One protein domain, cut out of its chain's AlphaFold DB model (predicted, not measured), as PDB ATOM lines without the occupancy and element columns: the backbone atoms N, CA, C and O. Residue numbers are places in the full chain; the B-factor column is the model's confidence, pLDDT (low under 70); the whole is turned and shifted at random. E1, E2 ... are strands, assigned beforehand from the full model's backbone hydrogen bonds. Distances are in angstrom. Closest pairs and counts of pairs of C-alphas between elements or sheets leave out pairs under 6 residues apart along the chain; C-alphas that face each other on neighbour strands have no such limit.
ATOM      1  N   LYS A  29      -2.001  -7.022 143.253       91.31
ATOM      2  CA  LYS A  29      -0.540  -6.975 143.138       91.31
ATOM      3  C   LYS A  29      -0.052  -8.268 142.527       91.31
ATOM      4  O   LYS A  29      -0.444  -9.341 142.978       91.31
ATOM      5  N   THR A  30       0.841  -8.169 141.554       92.88
ATOM      6  CA  THR A  30       1.455  -9.347 140.942       92.88
ATOM      7  C   THR A  30       2.942  -9.364 141.230       92.88
ATOM      8  O   THR A  30       3.665  -8.438 140.869       92.88
ATOM      9  N   THR A  31       3.410 -10.442 141.844       95.19
ATOM     10  CA  THR A  31       4.827 -10.711 142.059       95.19
ATOM     11  C   THR A  31       5.300 -11.738 141.043       95.19
ATOM     12  O   THR A  31       4.781 -12.849 140.967       95.19
ATOM     13  N   ILE A  32       6.324 -11.370 140.282       94.94
ATOM     14  CA  ILE A  32       7.073 -12.272 139.415       94.94
ATOM     15  C   ILE A  32       8.453 -12.463 140.008       94.94
ATOM     16  O   ILE A  32       9.121 -11.496 140.369       94.94
ATOM     17  N   GLU A  33       8.908 -13.703 140.048       96.12
ATOM     18  CA  GLU A  33      10.235 -14.048 140.517       96.12
ATOM     19  C   GLU A  33      10.898 -15.074 139.615       96.12
ATOM     20  O   GLU A  33      10.275 -16.044 139.192       96.12
ATOM     21  N   ILE A  34      12.180 -14.852 139.337       96.06
ATOM     22  CA  ILE A  34      12.990 -15.663 138.441       96.06
ATOM     23  C   ILE A  34      14.367 -15.840 139.067       96.06
ATOM     24  O   ILE A  34      15.006 -14.870 139.473       96.06
ATOM     25  N   PHE A  35      14.846 -17.077 139.127       96.56
ATOM     26  CA  PHE A  35      16.228 -17.356 139.506       96.56
ATOM     27  C   PHE A  35      17.105 -17.447 138.268       96.56
ATOM     28  O   PHE A  35      16.917 -18.332 137.441       96.56
ATOM     29  N   LEU A  36      18.094 -16.571 138.160       96.56
ATOM     30  CA  LEU A  36      19.180 -16.732 137.208       96.56
ATOM     31  C   LEU A  36      20.203 -17.702 137.814       96.56
ATOM     32  O   LEU A  36      20.743 -17.439 138.891       96.56
ATOM     33  N   LEU A  37      20.431 -18.827 137.132       97.06
ATOM     34  CA  LEU A  37      21.300 -19.914 137.595       97.06
ATOM     35  C   LEU A  37      22.687 -19.895 136.961       97.06
ATOM     36  O   LEU A  37      23.628 -20.390 137.572       97.06
ATOM     37  N   SER A  38      22.835 -19.369 135.744       96.31
ATOM     38  CA  SER A  38      24.143 -19.222 135.099       96.31
ATOM     39  C   SER A  38      24.067 -18.306 133.882       96.31
ATOM     40  O   SER A  38      23.074 -18.333 133.150       96.31
ATOM     41  N   LEU A  39      25.156 -17.583 133.629       95.38
ATOM     42  CA  LEU A  39      25.435 -16.879 132.379       95.38
ATOM     43  C   LEU A  39      26.686 -17.489 131.750       95.38
ATOM     44  O   LEU A  39      27.715 -17.544 132.403       95.38
ATOM     45  N   ASP A  40      26.635 -17.967 130.512       92.62
ATOM     46  CA  ASP A  40      27.833 -18.515 129.851       92.62
ATOM     47  C   ASP A  40      28.907 -17.438 129.604       92.62
ATOM     48  O   ASP A  40      30.106 -17.664 129.738       92.62
ATOM     49  N   SER A  41      28.467 -16.218 129.309       93.19
ATOM     50  CA  SER A  41      29.322 -15.043 129.185       93.19
ATOM     51  C   SER A  41      28.620 -13.837 129.779       93.19
ATOM     52  O   SER A  41      27.413 -13.872 129.997       93.19
ATOM     53  N   ASN A  42      29.371 -12.771 130.012       94.31
ATOM     54  CA  ASN A  42      28.879 -11.459 130.412       94.31
ATOM     55  C   ASN A  42      29.365 -10.365 129.444       94.31
ATOM     56  O   ASN A  42      29.472  -9.205 129.814       94.31
ATOM     57  N   THR A  43      29.699 -10.729 128.201       95.06
ATOM     58  CA  THR A  43      30.120  -9.785 127.156       95.06
ATOM     59  C   THR A  43      29.524 -10.138 125.795       95.06
ATOM     60  O   THR A  43      29.298 -11.312 125.467       95.06
ATOM     61  N   ALA A  44      29.328  -9.105 124.979       93.75
ATOM     62  CA  ALA A  44      28.781  -9.157 123.631       93.75
ATOM     63  C   ALA A  44      27.401  -9.836 123.551       93.75
ATOM     64  O   ALA A  44      27.162 -10.698 122.695       93.75
ATOM     65  N   GLN A  45      26.483  -9.467 124.448       92.44
ATOM     66  CA  GLN A  45      25.136 -10.036 124.477       92.44
ATOM     67  C   GLN A  45      24.077  -9.076 125.022       92.44
ATOM     68  O   GLN A  45      24.348  -8.187 125.818       92.44
ATOM     69  N   ASN A  46      22.832  -9.305 124.624       93.38
ATOM     70  CA  ASN A  46      21.655  -8.765 125.281       93.38
ATOM     71  C   ASN A  46      20.742  -9.926 125.659       93.38
ATOM     72  O   ASN A  46      20.428 -10.760 124.810       93.38
ATOM     73  N   ILE A  47      20.304  -9.972 126.908       93.81
ATOM     74  CA  ILE A  47      19.378 -10.989 127.399       93.81
ATOM     75  C   ILE A  47      18.122 -10.282 127.883       93.81
ATOM     76  O   ILE A  47      18.205  -9.326 128.650       93.81
ATOM     77  N   TRP A  48      16.958 -10.761 127.466       94.31
ATOM     78  CA  TRP A  48      15.678 -10.301 127.992       94.31
ATOM     79  C   TRP A  48      15.044 -11.430 128.776       94.31
ATOM     80  O   TRP A  48      14.973 -12.562 128.303       94.31
ATOM     81  N   VAL A  49      14.580 -11.098 129.975       94.38
ATOM     82  CA  VAL A  49      13.801 -11.988 130.827       94.38
ATOM     83  C   VAL A  49      12.615 -11.177 131.325       94.38
ATOM     84  O   VAL A  49      12.701 -10.453 132.321       94.38
ATOM     85  N   ARG A  50      11.523 -11.210 130.563       93.44
ATOM     86  CA  ARG A  50      10.413 -10.266 130.729       93.44
ATOM     87  C   ARG A  50       9.064 -10.882 130.407       93.44
ATOM     88  O   ARG A  50       8.976 -11.910 129.752       93.44
ATOM     89  N   PHE A  51       8.016 -10.216 130.859       93.12
ATOM     90  CA  PHE A  51       6.640 -10.478 130.466       93.12
ATOM     91  C   PHE A  51       6.227  -9.408 129.463       93.12
ATOM     92  O   PHE A  51       6.391  -8.231 129.776       93.12
ATOM     93  N   ALA A  52       5.724  -9.783 128.284       92.94
ATOM     94  CA  ALA A  52       5.297  -8.836 127.246       92.94
ATOM     95  C   ALA A  52       3.938  -9.209 126.639       92.94
ATOM     96  O   ALA A  52       3.570 -10.378 126.639       92.94
ATOM     97  N   ASP A  53       3.193  -8.238 126.112       91.81
ATOM     98  CA  ASP A  53       1.823  -8.436 125.609       91.81
ATOM     99  C   ASP A  53       1.725  -8.918 124.150       91.81
ATOM    100  O   ASP A  53       0.704  -8.764 123.479       91.81
ATOM    101  N   THR A  54       2.794  -9.523 123.642       88.94
ATOM    102  CA  THR A  54       2.894  -9.990 122.260       88.94
ATOM    103  C   THR A  54       3.455 -11.399 122.200       88.94
ATOM    104  O   THR A  54       4.135 -11.839 123.114       88.94
ATOM    105  N   THR A  55       3.224 -12.100 121.095       87.62
ATOM    106  CA  THR A  55       3.899 -13.369 120.789       87.62
ATOM    107  C   THR A  55       5.041 -13.198 119.785       87.62
ATOM    108  O   THR A  55       5.621 -14.190 119.353       87.62
ATOM    109  N   LEU A  56       5.338 -11.963 119.358       86.06
ATOM    110  CA  LEU A  56       6.449 -11.669 118.451       86.06
ATOM    111  C   LEU A  56       7.800 -11.948 119.121       86.06
ATOM    112  O   LEU A  56       7.959 -11.721 120.320       86.06
ATOM    113  N   ASP A  57       8.779 -12.397 118.333       78.69
ATOM    114  CA  ASP A  57      10.115 -12.740 118.819       78.69
ATOM    115  C   ASP A  57      11.233 -12.164 117.917       78.69
ATOM    116  O   ASP A  57      11.298 -12.522 116.737       78.69
ATOM    117  N   PRO A  58      12.113 -11.277 118.430       76.06
ATOM    118  CA  PRO A  58      12.011 -10.621 119.733       76.06
ATOM    119  C   PRO A  58      10.903  -9.544 119.736       76.06
ATOM    120  O   PRO A  58      10.705  -8.864 118.726       76.06
ATOM    121  N   PRO A  59      10.215  -9.311 120.870       80.75
ATOM    122  CA  PRO A  59       9.325  -8.161 121.020       80.75
ATOM    123  C   PRO A  59      10.072  -6.834 120.826       80.75
ATOM    124  O   PRO A  59      11.241  -6.721 121.217       80.75
ATOM    125  N   SER A  60       9.381  -5.810 120.309       92.81
ATOM    126  CA  SER A  60       9.908  -4.438 120.290       92.81
ATOM    127  C   SER A  60      10.226  -3.978 121.714       92.81
ATOM    128  O   SER A  60       9.547  -4.347 122.671       92.81
ATOM    129  N   GLU A  61      11.231  -3.119 121.865       94.69
ATOM    130  CA  GLU A  61      11.557  -2.511 123.159       94.69
ATOM    131  C   GLU A  61      10.436  -1.608 123.691       94.69
ATOM    132  O   GLU A  61      10.376  -1.346 124.886       94.69
ATOM    133  N   THR A  62       9.521  -1.163 122.829       96.94
ATOM    134  CA  THR A  62       8.350  -0.366 123.215       96.94
ATOM    135  C   THR A  62       7.089  -1.194 123.444       96.94
ATOM    136  O   THR A  62       6.132  -0.657 123.989       96.94
ATOM    137  N   THR A  63       7.064  -2.479 123.064       95.56
ATOM    138  CA  THR A  63       5.931  -3.386 123.336       95.56
ATOM    139  C   THR A  63       5.618  -3.388 124.828       95.56
ATOM    140  O   THR A  63       6.560  -3.363 125.618       95.56
ATOM    141  N   LYS A  64       4.340  -3.453 125.234       96.25
ATOM    142  CA  LYS A  64       3.998  -3.433 126.662       96.25
ATOM    143  C   LYS A  64       4.691  -4.584 127.354       96.25
ATOM    144  O   LYS A  64       4.505  -5.744 126.988       96.25
ATOM    145  N   HIS A  65       5.521  -4.262 128.332       96.00
ATOM    146  CA  HIS A  65       6.284  -5.272 129.036       96.00
ATOM    147  C   HIS A  65       6.714  -4.796 130.410       96.00
ATOM    148  O   HIS A  65       6.700  -3.603 130.713       96.00
ATOM    149  N   PHE A  66       7.161  -5.750 131.214       97.44
ATOM    150  CA  PHE A  66       7.948  -5.505 132.410       97.44
ATOM    151  C   PHE A  66       8.888  -6.684 132.669       97.44
ATOM    152  O   PHE A  66       8.584  -7.831 132.340       97.44
ATOM    153  N   GLY A  67      10.047  -6.412 133.257       97.31
ATOM    154  CA  GLY A  67      11.018  -7.435 133.614       97.31
ATOM    155  C   GLY A  67      12.436  -6.902 133.577       97.31
ATOM    156  O   GLY A  67      12.697  -5.760 133.959       97.31
ATOM    157  N   TRP A  68      13.349  -7.745 133.117       98.19
ATOM    158  CA  TRP A  68      14.778  -7.497 133.184       98.19
ATOM    159  C   TRP A  68      15.398  -7.532 131.797       98.19
ATOM    160  O   TRP A  68      15.012  -8.336 130.941       98.19
ATOM    161  N   LYS A  69      16.393  -6.670 131.604       97.12
ATOM    162  CA  LYS A  69      17.298  -6.711 130.463       97.12
ATOM    163  C   LYS A  69      18.723  -6.766 130.994       97.12
ATOM    164  O   LYS A  69      19.070  -5.994 131.876       97.12
ATOM    165  N   ILE A  70      19.532  -7.673 130.474       97.06
ATOM    166  CA  ILE A  70      20.963  -7.747 130.762       97.06
ATOM    167  C   ILE A  70      21.672  -7.307 129.492       97.06
ATOM    168  O   ILE A  70      21.400  -7.861 128.425       97.06
ATOM    169  N   ILE A  71      22.531  -6.301 129.590       96.44
ATOM    170  CA  ILE A  71      23.366  -5.841 128.480       96.44
ATOM    171  C   ILE A  71      24.794  -6.146 128.887       96.44
ATOM    172  O   ILE A  71      25.300  -5.560 129.837       96.44
ATOM    173  N   ASP A  72      25.406  -7.101 128.197       95.44
ATOM    174  CA  ASP A  72      26.673  -7.705 128.582       95.44
ATOM    175  C   ASP A  72      26.602  -8.289 130.000       95.44
ATOM    176  O   ASP A  72      26.090  -9.403 130.177       95.44
ATOM    177  N   ALA A  73      27.083  -7.530 130.979       96.31
ATOM    178  CA  ALA A  73      27.115  -7.875 132.391       96.31
ATOM    179  C   ALA A  73      26.136  -7.026 133.222       96.31
ATOM    180  O   ALA A  73      25.712  -7.435 134.302       96.31
ATOM    181  N   ASP A  74      25.734  -5.863 132.715       98.31
ATOM    182  CA  ASP A  74      24.940  -4.897 133.461       98.31
ATOM    183  C   ASP A  74      23.463  -5.296 133.465       98.31
ATOM    184  O   ASP A  74      22.852  -5.571 132.424       98.31
ATOM    185  N   LEU A  75      22.871  -5.330 134.659       98.62
ATOM    186  CA  LEU A  75      21.473  -5.679 134.865       98.62
ATOM    187  C   LEU A  75      20.600  -4.421 134.924       98.62
ATOM    188  O   LEU A  75      20.749  -3.570 135.800       98.62
ATOM    189  N   PHE A  76      19.593  -4.376 134.060       98.81
ATOM    190  CA  PHE A  76      18.621  -3.295 133.961       98.81
ATOM    191  C   PHE A  76      17.217  -3.773 134.328       98.81
ATOM    192  O   PHE A  76      16.763  -4.843 133.910       98.81
ATOM    193  N   ALA A  77      16.492  -2.919 135.045       98.75
ATOM    194  CA  ALA A  77      15.045  -3.002 135.168       98.75
ATOM    195  C   ALA A  77      14.399  -2.347 133.941       98.75
ATOM    196  O   ALA A  77      14.829  -1.271 133.514       98.75
ATOM    197  N   SER A  78      13.363  -2.968 133.373       98.44
ATOM    198  CA  SER A  78      12.699  -2.433 132.184       98.44
ATOM    199  C   SER A  78      11.188  -2.640 132.183       98.44
ATOM    200  O   SER A  78      10.696  -3.697 132.578       98.44
ATOM    201  N   ASN A  79      10.459  -1.621 131.722       98.44
ATOM    202  CA  ASN A  79       9.043  -1.696 131.374       98.44
ATOM    203  C   ASN A  79       8.702  -0.775 130.195       98.44
ATOM    204  O   ASN A  79       9.455   0.148 129.886       98.44
ATOM    205  N   ALA A  80       7.551  -0.998 129.566       98.31
ATOM    206  CA  ALA A  80       6.998  -0.109 128.546       98.31
ATOM    207  C   ALA A  80       5.464  -0.162 128.516       98.31
ATOM    208  O   ALA A  80       4.867  -1.145 128.960       98.31
ATOM    209  N   ASP A  81       4.855   0.877 127.942       97.31
ATOM    210  CA  ASP A  81       3.400   1.093 127.839       97.31
ATOM    211  C   ASP A  81       2.829   0.825 126.432       97.31
ATOM    212  O   ASP A  81       1.646   1.055 126.178       97.31
ATOM    213  N   GLY A  82       3.641   0.298 125.511       96.88
ATOM    214  CA  GLY A  82       3.265   0.093 124.109       96.88
ATOM    215  C   GLY A  82       3.742   1.214 123.183       96.88
ATOM    216  O   GLY A  82       3.687   1.056 121.964       96.88
ATOM    217  N   ILE A  83       4.230   2.328 123.739       97.38
ATOM    218  CA  ILE A  83       4.688   3.508 122.997       97.38
ATOM    219  C   ILE A  83       6.126   3.849 123.389       97.38
ATOM    220  O   ILE A  83       6.985   4.016 122.523       97.38
ATOM    221  N   THR A  84       6.409   3.930 124.688       98.00
ATOM    222  CA  THR A  84       7.702   4.335 125.236       98.00
ATOM    223  C   THR A  84       8.230   3.327 126.250       98.00
ATOM    224  O   THR A  84       7.483   2.727 127.019       98.00
ATOM    225  N   GLN A  85       9.551   3.148 126.266       98.25
ATOM    226  CA  GLN A  85      10.238   2.299 127.236       98.25
ATOM    227  C   GLN A  85      10.803   3.138 128.379       98.25
ATOM    228  O   GLN A  85      11.353   4.220 128.169       98.25
ATOM    229  N   LYS A  86      10.734   2.602 129.594       98.44
ATOM    230  CA  LYS A  86      11.590   2.983 130.711       98.44
ATOM    231  C   LYS A  86      12.582   1.849 130.968       98.44
ATOM    232  O   LYS A  86      12.199   0.707 131.213       98.44
ATOM    233  N   ILE A  87      13.869   2.164 130.901       98.44
ATOM    234  CA  ILE A  87      14.967   1.271 131.276       98.44
ATOM    235  C   ILE A  87      15.846   1.996 132.292       98.44
ATOM    236  O   ILE A  87      16.042   3.210 132.195       98.44
ATOM    237  N   THR A  88      16.300   1.306 133.332       98.81
ATOM    238  CA  THR A  88      17.147   1.895 134.377       98.81
ATOM    239  C   THR A  88      18.127   0.852 134.886       98.81
ATOM    240  O   THR A  88      17.745  -0.287 135.158       98.81
ATOM    241  N   ASP A  89      19.394   1.251 134.968       98.62
ATOM    242  CA  ASP A  89      20.468   0.434 135.521       98.62
ATOM    243  C   ASP A  89      20.210   0.180 137.012       98.62
ATOM    244  O   ASP A  89      19.833   1.081 137.763       98.62
ATOM    245  N   THR A  90      20.380  -1.068 137.438       98.69
ATOM    246  CA  THR A  90      20.208  -1.486 138.835       98.69
ATOM    247  C   THR A  90      21.482  -1.312 139.668       98.69
ATOM    248  O   THR A  90      21.449  -1.517 140.888       98.69
ATOM    249  N   GLY A  91      22.605  -0.984 139.020       98.31
ATOM    250  CA  GLY A  91      23.945  -0.959 139.599       98.31
ATOM    251  C   GLY A  91      24.495  -2.352 139.917       98.31
ATOM    252  O   GLY A  91      25.443  -2.472 140.692       98.31
ATOM    253  N   ILE A  92      23.869  -3.415 139.401       98.31
ATOM    254  CA  ILE A  92      24.346  -4.793 139.529       98.31
ATOM    255  C   ILE A  92      25.047  -5.193 138.237       98.31
ATOM    256  O   ILE A  92      24.437  -5.197 137.170       98.31
ATOM    257  N   ASN A  93      26.302  -5.602 138.386       97.75
ATOM    258  CA  ASN A  93      27.098  -6.222 137.342       97.75
ATOM    259  C   ASN A  93      27.153  -7.738 137.606       97.75
ATOM    260  O   ASN A  93      27.456  -8.174 138.721       97.75
ATOM    261  N   LEU A  94      26.758  -8.532 136.615       97.56
ATOM    262  CA  LEU A  94      26.662  -9.983 136.679       97.56
ATOM    263  C   LEU A  94      27.939 -10.627 136.140       97.56
ATOM    264  O   LEU A  94      28.375 -10.386 135.014       97.56
ATOM    265  N   GLU A  95      28.502 -11.532 136.929       96.75
ATOM    266  CA  GLU A  95      29.659 -12.313 136.504       96.75
ATOM    267  C   GLU A  95      29.284 -13.364 135.450       96.75
ATOM    268  O   GLU A  95      28.135 -13.795 135.343       96.75
ATOM    269  N   SER A  96      30.270 -13.824 134.683       96.44
ATOM    270  CA  SER A  96      30.112 -15.051 133.895       96.44
ATOM    271  C   SER A  96      30.175 -16.295 134.796       96.44
ATOM    272  O   SER A  96      30.738 -16.276 135.890       96.44
ATOM    273  N   GLY A  97      29.586 -17.393 134.336       96.88
ATOM    274  CA  GLY A  97      29.473 -18.649 135.064       96.88
ATOM    275  C   GLY A  97      28.231 -18.742 135.964       96.88
ATOM    276  O   GLY A  97      27.223 -18.061 135.729       96.88
ATOM    277  N   PRO A  98      28.276 -19.629 136.979       97.38
ATOM    278  CA  PRO A  98      27.152 -19.890 137.870       97.38
ATOM    279  C   PRO A  98      26.656 -18.638 138.594       97.38
ATOM    280  O   PRO A  98      27.431 -17.859 139.140       97.38
ATOM    281  N   GLN A  99      25.338 -18.499 138.655       96.00
ATOM    282  CA  GLN A  99      24.622 -17.410 139.302       96.00
ATOM    283  C   GLN A  99      23.772 -17.943 140.458       96.00
ATOM    284  O   GLN A  99      23.300 -19.081 140.459       96.00
ATOM    285  N   LYS A 100      23.550 -17.088 141.454       93.25
ATOM    286  CA  LYS A 100      22.548 -17.284 142.513       93.25
ATOM    287  C   LYS A 100      21.730 -16.009 142.657       93.25
ATOM    288  O   LYS A 100      21.595 -15.462 143.747       93.25
ATOM    289  N   THR A 101      21.247 -15.514 141.523       97.19
ATOM    290  CA  THR A 101      20.652 -14.182 141.435       97.19
ATOM    291  C   THR A 101      19.139 -14.309 141.335       97.19
ATOM    292  O   THR A 101      18.602 -14.774 140.330       97.19
ATOM    293  N   ARG A 102      18.442 -13.917 142.404       97.94
ATOM    294  CA  ARG A 102      16.979 -13.852 142.478       97.94
ATOM    295  C   ARG A 102      16.517 -12.505 141.937       97.94
ATOM    296  O   ARG A 102      16.771 -11.469 142.548       97.94
ATOM    297  N   LEU A 103      15.821 -12.532 140.812       98.38
ATOM    298  CA  LEU A 103      15.222 -11.373 140.166       98.38
ATOM    299  C   LEU A 103      13.733 -11.345 140.504       98.38
ATOM    300  O   LEU A 103      13.018 -12.286 140.167       98.38
ATOM    301  N   ARG A 104      13.251 -10.292 141.167       98.44
ATOM    302  CA  ARG A 104      11.839 -10.178 141.564       98.44
ATOM    303  C   ARG A 104      11.244  -8.837 141.151       98.44
ATOM    304  O   ARG A 104      11.794  -7.795 141.486       98.44
ATOM    305  N   ALA A 105      10.116  -8.857 140.455       98.25
ATOM    306  CA  ALA A 105       9.337  -7.672 140.112       98.25
ATOM    307  C   ALA A 105       7.979  -7.735 140.819       98.25
ATOM    308  O   ALA A 105       7.279  -8.738 140.711       98.25
ATOM    309  N   VAL A 106       7.614  -6.678 141.540       97.62
ATOM    310  CA  VAL A 106       6.281  -6.504 142.130       97.62
ATOM    311  C   VAL A 106       5.574  -5.416 141.345       97.62
ATOM    312  O   VAL A 106       6.015  -4.268 141.355       97.62
ATOM    313  N   VAL A 107       4.508  -5.786 140.651       96.31
ATOM    314  CA  VAL A 107       3.712  -4.896 139.811       96.31
ATOM    315  C   VAL A 107       2.440  -4.524 140.554       96.31
ATOM    316  O   VAL A 107       1.645  -5.397 140.904       96.31
ATOM    317  N   ASN A 108       2.249  -3.223 140.758       94.62
ATOM    318  CA  ASN A 108       0.995  -2.614 141.179       94.62
ATOM    319  C   ASN A 108       0.408  -1.907 139.944       94.62
ATOM    320  O   ASN A 108       0.827  -0.782 139.649       94.62
ATOM    321  N   PRO A 109      -0.494  -2.552 139.174       91.75
ATOM    322  CA  PRO A 109      -0.954  -2.035 137.886       91.75
ATOM    323  C   PRO A 109      -1.473  -0.597 137.981       91.75
ATOM    324  O   PRO A 109      -2.291  -0.278 138.842       91.75
ATOM    325  N   GLY A 110      -0.963   0.271 137.105       91.81
ATOM    326  CA  GLY A 110      -1.290   1.702 137.076       91.81
ATOM    327  C   GLY A 110      -0.645   2.562 138.173       91.81
ATOM    328  O   GLY A 110      -0.851   3.771 138.165       91.81
ATOM    329  N   ILE A 111       0.130   1.979 139.096       95.56
ATOM    330  CA  ILE A 111       0.752   2.696 140.222       95.56
ATOM    331  C   ILE A 111       2.277   2.650 140.125       95.56
ATOM    332  O   ILE A 111       2.921   3.686 139.969       95.56
ATOM    333  N   ASP A 112       2.866   1.458 140.243       97.88
ATOM    334  CA  ASP A 112       4.316   1.282 140.204       97.88
ATOM    335  C   ASP A 112       4.736  -0.147 139.828       97.88
ATOM    336  O   ASP A 112       3.950  -1.099 139.859       97.88
ATOM    337  N   ILE A 113       6.011  -0.289 139.467       98.62
ATOM    338  CA  ILE A 113       6.710  -1.572 139.425       98.62
ATOM    339  C   ILE A 113       7.976  -1.452 140.262       98.62
ATOM    340  O   ILE A 113       8.805  -0.568 140.032       98.62
ATOM    341  N   LYS A 114       8.142  -2.364 141.218       98.81
ATOM    342  CA  LYS A 114       9.308  -2.439 142.102       98.81
ATOM    343  C   LYS A 114      10.171  -3.630 141.729       98.81
ATOM    344  O   LYS A 114       9.709  -4.769 141.749       98.81
ATOM    345  N   PHE A 115      11.431  -3.361 141.422       98.88
ATOM    346  CA  PHE A 115      12.409  -4.330 140.953       98.88
ATOM    347  C   PHE A 115      13.432  -4.614 142.050       98.88
ATOM    348  O   PHE A 115      14.117  -3.711 142.535       98.88
ATOM    349  N   TYR A 116      13.543  -5.881 142.429       98.81
ATOM    350  CA  TYR A 116      14.406  -6.380 143.488       98.81
ATOM    351  C   TYR A 116      15.430  -7.365 142.928       98.81
ATOM    352  O   TYR A 116      15.095  -8.221 142.108       98.81
ATOM    353  N   VAL A 117      16.658  -7.284 143.435       98.62
ATOM    354  CA  VAL A 117      17.728  -8.251 143.162       98.62
ATOM    355  C   VAL A 117      18.199  -8.814 144.494       98.62
ATOM    356  O   VAL A 117      18.611  -8.049 145.364       98.62
ATOM    357  N   ASN A 118      18.103 -10.133 144.670       97.94
ATOM    358  CA  ASN A 118      18.383 -10.818 145.939       97.94
ATOM    359  C   ASN A 118      17.648 -10.163 147.121       97.94
ATOM    360  O   ASN A 118      18.239  -9.858 148.151       97.94
ATOM    361  N   ASP A 119      16.353  -9.891 146.921       97.94
ATOM    362  CA  ASP A 119      15.442  -9.243 147.876       97.94
ATOM    363  C   ASP A 119      15.761  -7.790 148.260       97.94
ATOM    364  O   ASP A 119      15.000  -7.171 149.003       97.94
ATOM    365  N   VAL A 120      16.793  -7.189 147.667       98.56
ATOM    366  CA  VAL A 120      17.105  -5.764 147.812       98.56
ATOM    367  C   VAL A 120      16.391  -4.968 146.722       98.56
ATOM    368  O   VAL A 120      16.587  -5.240 145.538       98.56
ATOM    369  N   LEU A 121      15.585  -3.968 147.102       98.75
ATOM    370  CA  LEU A 121      14.961  -3.041 146.150       98.75
ATOM    371  C   LEU A 121      16.055  -2.260 145.411       98.75
ATOM    372  O   LEU A 121      16.879  -1.605 146.045       98.75
ATOM    373  N   LYS A 122      16.049  -2.327 144.081       98.75
ATOM    374  CA  LYS A 122      17.004  -1.618 143.222       98.75
ATOM    375  C   LYS A 122      16.372  -0.445 142.505       98.75
ATOM    376  O   LYS A 122      16.963   0.626 142.452       98.75
ATOM    377  N   VAL A 123      15.179  -0.649 141.958       98.75
ATOM    378  CA  VAL A 123      14.526   0.339 141.100       98.75
ATOM    379  C   VAL A 123      13.025   0.338 141.360       98.75
ATOM    380  O   VAL A 123      12.416  -0.719 141.525       98.75
ATOM    381  N   THR A 124      12.429   1.528 141.349       98.81
ATOM    382  CA  THR A 124      10.978   1.716 141.280       98.81
ATOM    383  C   THR A 124      10.666   2.516 140.023       98.81
ATOM    384  O   THR A 124      11.196   3.612 139.840       98.81
ATOM    385  N   HIS A 125       9.807   1.985 139.160       98.81
ATOM    386  CA  HIS A 125       9.273   2.702 138.007       98.81
ATOM    387  C   HIS A 125       7.818   3.100 138.269       98.81
ATOM    388  O   HIS A 125       7.039   2.289 138.755       98.81
ATOM    389  N   THR A 126       7.460   4.339 137.934       98.50
ATOM    390  CA  THR A 126       6.102   4.909 138.085       98.50
ATOM    391  C   THR A 126       5.564   5.507 136.781       98.50
ATOM    392  O   THR A 126       4.502   6.120 136.761       98.50
ATOM    393  N   VAL A 127       6.307   5.357 135.681       98.38
ATOM    394  CA  VAL A 127       5.979   5.898 134.355       98.38
ATOM    395  C   VAL A 127       6.088   4.805 133.300       98.38
ATOM    396  O   VAL A 127       6.796   3.810 133.498       98.38
ATOM    397  N   ASN A 128       5.401   5.008 132.174       98.00
ATOM    398  CA  ASN A 128       5.357   4.094 131.028       98.00
ATOM    399  C   ASN A 128       4.913   2.681 131.438       98.00
ATOM    400  O   ASN A 128       5.436   1.676 130.954       98.00
ATOM    401  N   LEU A 129       4.018   2.605 132.427       97.38
ATOM    402  CA  LEU A 129       3.624   1.346 133.039       97.38
ATOM    403  C   LEU A 129       2.765   0.526 132.064       97.38
ATOM    404  O   LEU A 129       1.847   1.085 131.462       97.38
ATOM    405  N   PRO A 130       3.017  -0.786 131.933       95.25
ATOM    406  CA  PRO A 130       2.113  -1.686 131.233       95.25
ATOM    407  C   PRO A 130       0.721  -1.683 131.880       95.25
ATOM    408  O   PRO A 130       0.589  -1.616 133.105       95.25
ATOM    409  N   ASP A 131      -0.314  -1.787 131.049       90.50
ATOM    410  CA  ASP A 131      -1.710  -1.892 131.471       90.50
ATOM    411  C   ASP A 131      -2.192  -3.355 131.513       90.50
ATOM    412  O   ASP A 131      -1.415  -4.307 131.367       90.50
ATOM    413  N   GLU A 132      -3.486  -3.546 131.769       84.06
ATOM    414  CA  GLU A 132      -4.118  -4.863 131.788       84.06
ATOM    415  C   GLU A 132      -4.127  -5.492 130.386       84.06
ATOM    416  O   GLU A 132      -4.834  -5.043 129.485       84.06
ATOM    417  N   ASN A 133      -3.377  -6.583 130.216       83.50
ATOM    418  CA  ASN A 133      -3.386  -7.390 128.998       83.50
ATOM    419  C   ASN A 133      -2.985  -8.848 129.299       83.50
ATOM    420  O   ASN A 133      -2.629  -9.207 130.428       83.50
ATOM    421  N   HIS A 134      -3.036  -9.709 128.285       84.12
ATOM    422  CA  HIS A 134      -2.388 -11.014 128.316       84.12
ATOM    423  C   HIS A 134      -0.886 -10.829 128.136       84.12
ATOM    424  O   HIS A 134      -0.452 -10.331 127.104       84.12
ATOM    425  N   TYR A 135      -0.104 -11.260 129.124       88.31
ATOM    426  CA  TYR A 135       1.351 -11.217 129.054       88.31
ATOM    427  C   TYR A 135       1.921 -12.620 128.866       88.31
ATOM    428  O   TYR A 135       1.554 -13.556 129.578       88.31
ATOM    429  N   TYR A 136       2.859 -12.733 127.938       87.75
ATOM    430  CA  TYR A 136       3.633 -13.925 127.640       87.75
ATOM    431  C   TYR A 136       5.005 -13.808 128.291       87.75
ATOM    432  O   TYR A 136       5.584 -12.722 128.353       87.75
ATOM    433  N   PHE A 137       5.533 -14.924 128.785       90.38
ATOM    434  CA  PHE A 137       6.891 -14.959 129.305       90.38
ATOM    435  C   PHE A 137       7.891 -15.070 128.150       90.38
ATOM    436  O   PHE A 137       7.827 -16.000 127.350       90.38
ATOM    437  N   HIS A 138       8.814 -14.119 128.084       89.12
ATOM    438  CA  HIS A 138       9.836 -14.007 127.058       89.12
ATOM    439  C   HIS A 138      11.226 -14.171 127.661       89.12
ATOM    440  O   HIS A 138      11.616 -13.444 128.582       89.12
ATOM    441  N   THR A 139      11.975 -15.106 127.084       90.88
ATOM    442  CA  THR A 139      13.394 -15.316 127.357       90.88
ATOM    443  C   THR A 139      14.146 -15.300 126.044       90.88
ATOM    444  O   THR A 139      13.959 -16.196 125.220       90.88
ATOM    445  N   GLN A 140      14.999 -14.305 125.841       89.75
ATOM    446  CA  GLN A 140      15.795 -14.199 124.624       89.75
ATOM    447  C   GLN A 140      17.244 -13.904 124.950       89.75
ATOM    448  O   GLN A 140      17.529 -13.131 125.859       89.75
ATOM    449  N   VAL A 141      18.141 -14.463 124.141       90.62
ATOM    450  CA  VAL A 141      19.564 -14.134 124.129       90.62
ATOM    451  C   VAL A 141      19.911 -13.673 122.719       90.62
ATOM    452  O   VAL A 141      19.896 -14.459 121.775       90.62
ATOM    453  N   ARG A 142      20.220 -12.387 122.561       90.94
ATOM    454  CA  ARG A 142      20.786 -11.837 121.329       90.94
ATOM    455  C   ARG A 142      22.281 -11.691 121.519       90.94
ATOM    456  O   ARG A 142      22.723 -10.903 122.348       90.94
ATOM    457  N   VAL A 143      23.053 -12.396 120.708       91.94
ATOM    458  CA  VAL A 143      24.512 -12.298 120.735       91.94
ATOM    459  C   VAL A 143      24.976 -11.280 119.695       91.94
ATOM    460  O   VAL A 143      24.415 -11.214 118.601       91.94
ATOM    461  N   THR A 144      25.971 -10.464 120.035       87.50
ATOM    462  CA  THR A 144      26.598  -9.506 119.105       87.50
ATOM    463  C   THR A 144      27.957  -9.984 118.582       87.50
ATOM    464  O   THR A 144      28.475  -9.417 117.625       87.50
ATOM    465  N   ALA A 145      28.503 -11.062 119.153       85.25
ATOM    466  CA  ALA A 145      29.682 -11.787 118.679       85.25
ATOM    467  C   ALA A 145      29.309 -13.120 117.981       85.25
ATOM    468  O   ALA A 145      28.260 -13.692 118.286       85.25
ATOM    469  N   PRO A 146      30.158 -13.665 117.082       84.31
ATOM    470  CA  PRO A 146      29.922 -14.935 116.381       84.31
ATOM    471  C   PRO A 146      30.230 -16.157 117.268       84.31
ATOM    472  O   PRO A 146      30.973 -17.060 116.890       84.31
ATOM    473  N   THR A 147      29.682 -16.174 118.476       86.62
ATOM    474  CA  THR A 147      29.875 -17.233 119.471       86.62
ATOM    475  C   THR A 147      28.535 -17.606 120.072       86.62
ATOM    476  O   THR A 147      27.742 -16.725 120.392       86.62
ATOM    477  N   PHE A 148      28.279 -18.897 120.261       86.44
ATOM    478  CA  PHE A 148      27.077 -19.326 120.968       86.44
ATOM    479  C   PHE A 148      27.126 -18.855 122.421       86.44
ATOM    480  O   PHE A 148      28.194 -18.821 123.029       86.44
ATOM    481  N   ARG A 149      25.963 -18.477 122.956       89.12
ATOM    482  CA  ARG A 149      25.780 -18.089 124.356       89.12
ATOM    483  C   ARG A 149      24.626 -18.876 124.935       89.12
ATOM    484  O   ARG A 149      23.655 -19.178 124.241       89.12
ATOM    485  N   THR A 150      24.715 -19.195 126.215       90.62
ATOM    486  CA  THR A 150      23.640 -19.865 126.945       90.62
ATOM    487  C   THR A 150      23.374 -19.144 128.256       90.62
ATOM    488  O   THR A 150      24.262 -18.566 128.879       90.62
ATOM    489  N   THR A 151      22.117 -19.148 128.673       92.50
ATOM    490  CA  THR A 151      21.684 -18.642 129.970       92.50
ATOM    491  C   THR A 151      20.747 -19.664 130.579       92.50
ATOM    492  O   THR A 151      19.862 -20.178 129.897       92.50
ATOM    493  N   TYR A 152      20.952 -19.961 131.857       94.88
ATOM    494  CA  TYR A 152      20.135 -20.920 132.583       94.88
ATOM    495  C   TYR A 152      19.251 -20.182 133.576       94.88
ATOM    496  O   TYR A 152      19.738 -19.459 134.449       94.88
ATOM    497  N   LEU A 153      17.946 -20.392 133.442       94.19
ATOM    498  CA  LEU A 153      16.948 -19.934 134.394       94.19
ATOM    499  C   LEU A 153      16.504 -21.116 135.254       94.19
ATOM    500  O   LEU A 153      16.392 -22.245 134.780       94.19
ATOM    501  N   GLY A 154      16.293 -20.849 136.533       92.81
ATOM    502  CA  GLY A 154      15.775 -21.796 137.502       92.81
ATOM    503  C   GLY A 154      14.274 -21.642 137.661       92.81
ATOM    504  O   GLY A 154      13.526 -21.522 136.692       92.81
ATOM    505  N   ARG A 155      13.827 -21.637 138.919       91.19
ATOM    506  CA  ARG A 155      12.414 -21.457 139.251       91.19
ATOM    507  C   ARG A 155      11.898 -20.119 138.724       91.19
ATOM    508  O   ARG A 155      12.527 -19.083 138.941       91.19
ATOM    509  N   ILE A 156      10.706 -20.175 138.137       91.44
ATOM    510  CA  ILE A 156       9.852 -19.022 137.865       91.44
ATOM    511  C   ILE A 156       8.634 -19.138 138.780       91.44
ATOM    512  O   ILE A 156       7.996 -20.191 138.833       91.44
ATOM    513  N   LEU A 157       8.339 -18.080 139.523       92.25
ATOM    514  CA  LEU A 157       7.168 -17.961 140.384       92.25
ATOM    515  C   LEU A 157       6.331 -16.772 139.916       92.25
ATOM    516  O   LEU A 157       6.863 -15.696 139.646       92.25
ATOM    517  N   ILE A 158       5.021 -16.987 139.848       91.62
ATOM    518  CA  ILE A 158       4.017 -15.955 139.605       91.62
ATOM    519  C   ILE A 158       3.028 -16.035 140.758       91.62
ATOM    520  O   ILE A 158       2.359 -17.053 140.931       91.62
ATOM    521  N   GLU A 159       2.953 -14.975 141.546       91.44
ATOM    522  CA  GLU A 159       2.034 -14.846 142.669       91.44
ATOM    523  C   GLU A 159       1.157 -13.618 142.456       91.44
ATOM    524  O   GLU A 159       1.628 -12.578 141.996       91.44
ATOM    525  N   LYS A 160      -0.126 -13.746 142.781       88.06
ATOM    526  CA  LYS A 160      -1.093 -12.664 142.666       88.06
ATOM    527  C   LYS A 160      -1.825 -12.501 143.987       88.06
ATOM    528  O   LYS A 160      -2.453 -13.442 144.470       88.06
ATOM    529  N   GLU A 161      -1.721 -11.310 144.554       87.38
ATOM    530  CA  GLU A 161      -2.379 -10.919 145.791       87.38
ATOM    531  C   GLU A 161      -3.695 -10.220 145.443       87.38
ATOM    532  O   GLU A 161      -3.715  -9.185 144.768       87.38
ATOM    533  N   TYR A 162      -4.797 -10.812 145.897       80.31
ATOM    534  CA  TYR A 162      -6.132 -10.235 145.801       80.31
ATOM    535  C   TYR A 162      -6.452  -9.564 147.132       80.31
ATOM    536  O   TYR A 162      -6.304 -10.190 148.182       80.31
ATOM    537  N   ALA A 163      -6.880  -8.300 147.094       73.69
ATOM    538  CA  ALA A 163      -7.441  -7.665 148.278       73.69
ATOM    539  C   ALA A 163      -8.670  -8.468 148.737       73.69
ATOM    540  O   ALA A 163      -9.507  -8.836 147.909       73.69
TER     541      ALA A 163
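Overview. This is residues 29 to 163 of the 164 residues of an uncharacterized protein of marine sediment metagenome (UniProt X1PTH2). Two twisted five-stranded sheets lie face to face as a sandwich, their strands running at 23 degrees to each other. The two layers come close along the edge made by E5 and E8 and are spread wider at the other edge, between E9 and E10. The printed part has 135 residues with ten named strands, E1 to E10 in order along the chain, and no named helix; the class is all strand. The sheet orders are E8 - E7 - E6 - E1 - E10 and E5 - E4 - E3 - E2 - E9, both antiparallel throughout. The whole is compact, with a radius of gyration of the C-alphas of 14.1 A, and only just elongated, spanning 44 by 29 by 23 A.

Arrangement. In the first sheet E1, residues 29 to 39, is an inner strand between E6, residues 97 to 108, and the edge strand E10, residues 151 to 162. N 31 and O 159 of E1 and E10 are 2.8 A apart, and N 34 and O 103 of E1 and E6 are 2.8 A apart, both within hydrogen-bond range. E6, E7, residues 112 to 117, and E8, residues 120 to 125, form a meander, each strand the antiparallel neighbour of the one before; N 106 and O 114 are 2.8 A apart, and N 115 and O 123 2.8 A. In the second sheet E2, residues 45 to 52, E3, residues 65 to 71, E4, residues 74 to 80, and E5, residues 85 to 93, form another meander, with N 49 and O 68 3.0 A apart, N 67 and O 78 2.9 A, and N 77 and O 88 2.9 A. E9, residues 136 to 143, is the edge strand beside E2, with N 48 and O 140 2.9 A apart. Between the sheets, the closest C-alphas of E5 and E8 are those of Thr 90 and Lys 122, 5.4 A apart. The closest C-alphas of E9 and E10, those of Val 141 and Thr 151, are 7.7 A apart.

Along the chain. E1 begins at C-alpha 29, (-0.540, -6.975, 143.138), and is 29.8 A long. E6 is 33.2 A long and bends by 50 degrees at residue 100. E10 is 33.1 A long, bends by 51 degrees at residue 154 and ends at C-alpha 162, (-6.132, -10.235, 145.801). E2, 20.1 A long, bends by 54 degrees at residue 49; E5, 21.4 A, bends by 57 degrees at residue 90. E9 measures 22.1 A.

Size, cuts and confidence. The C-alphas of Pro 146 and Ala 163, the two farthest apart, are 49.7 A from each other. The link E2 to E3, residues 53 to 64, is long. The printed part has no cut; its mean pLDDT is 94.0, and no printed residue is under 70.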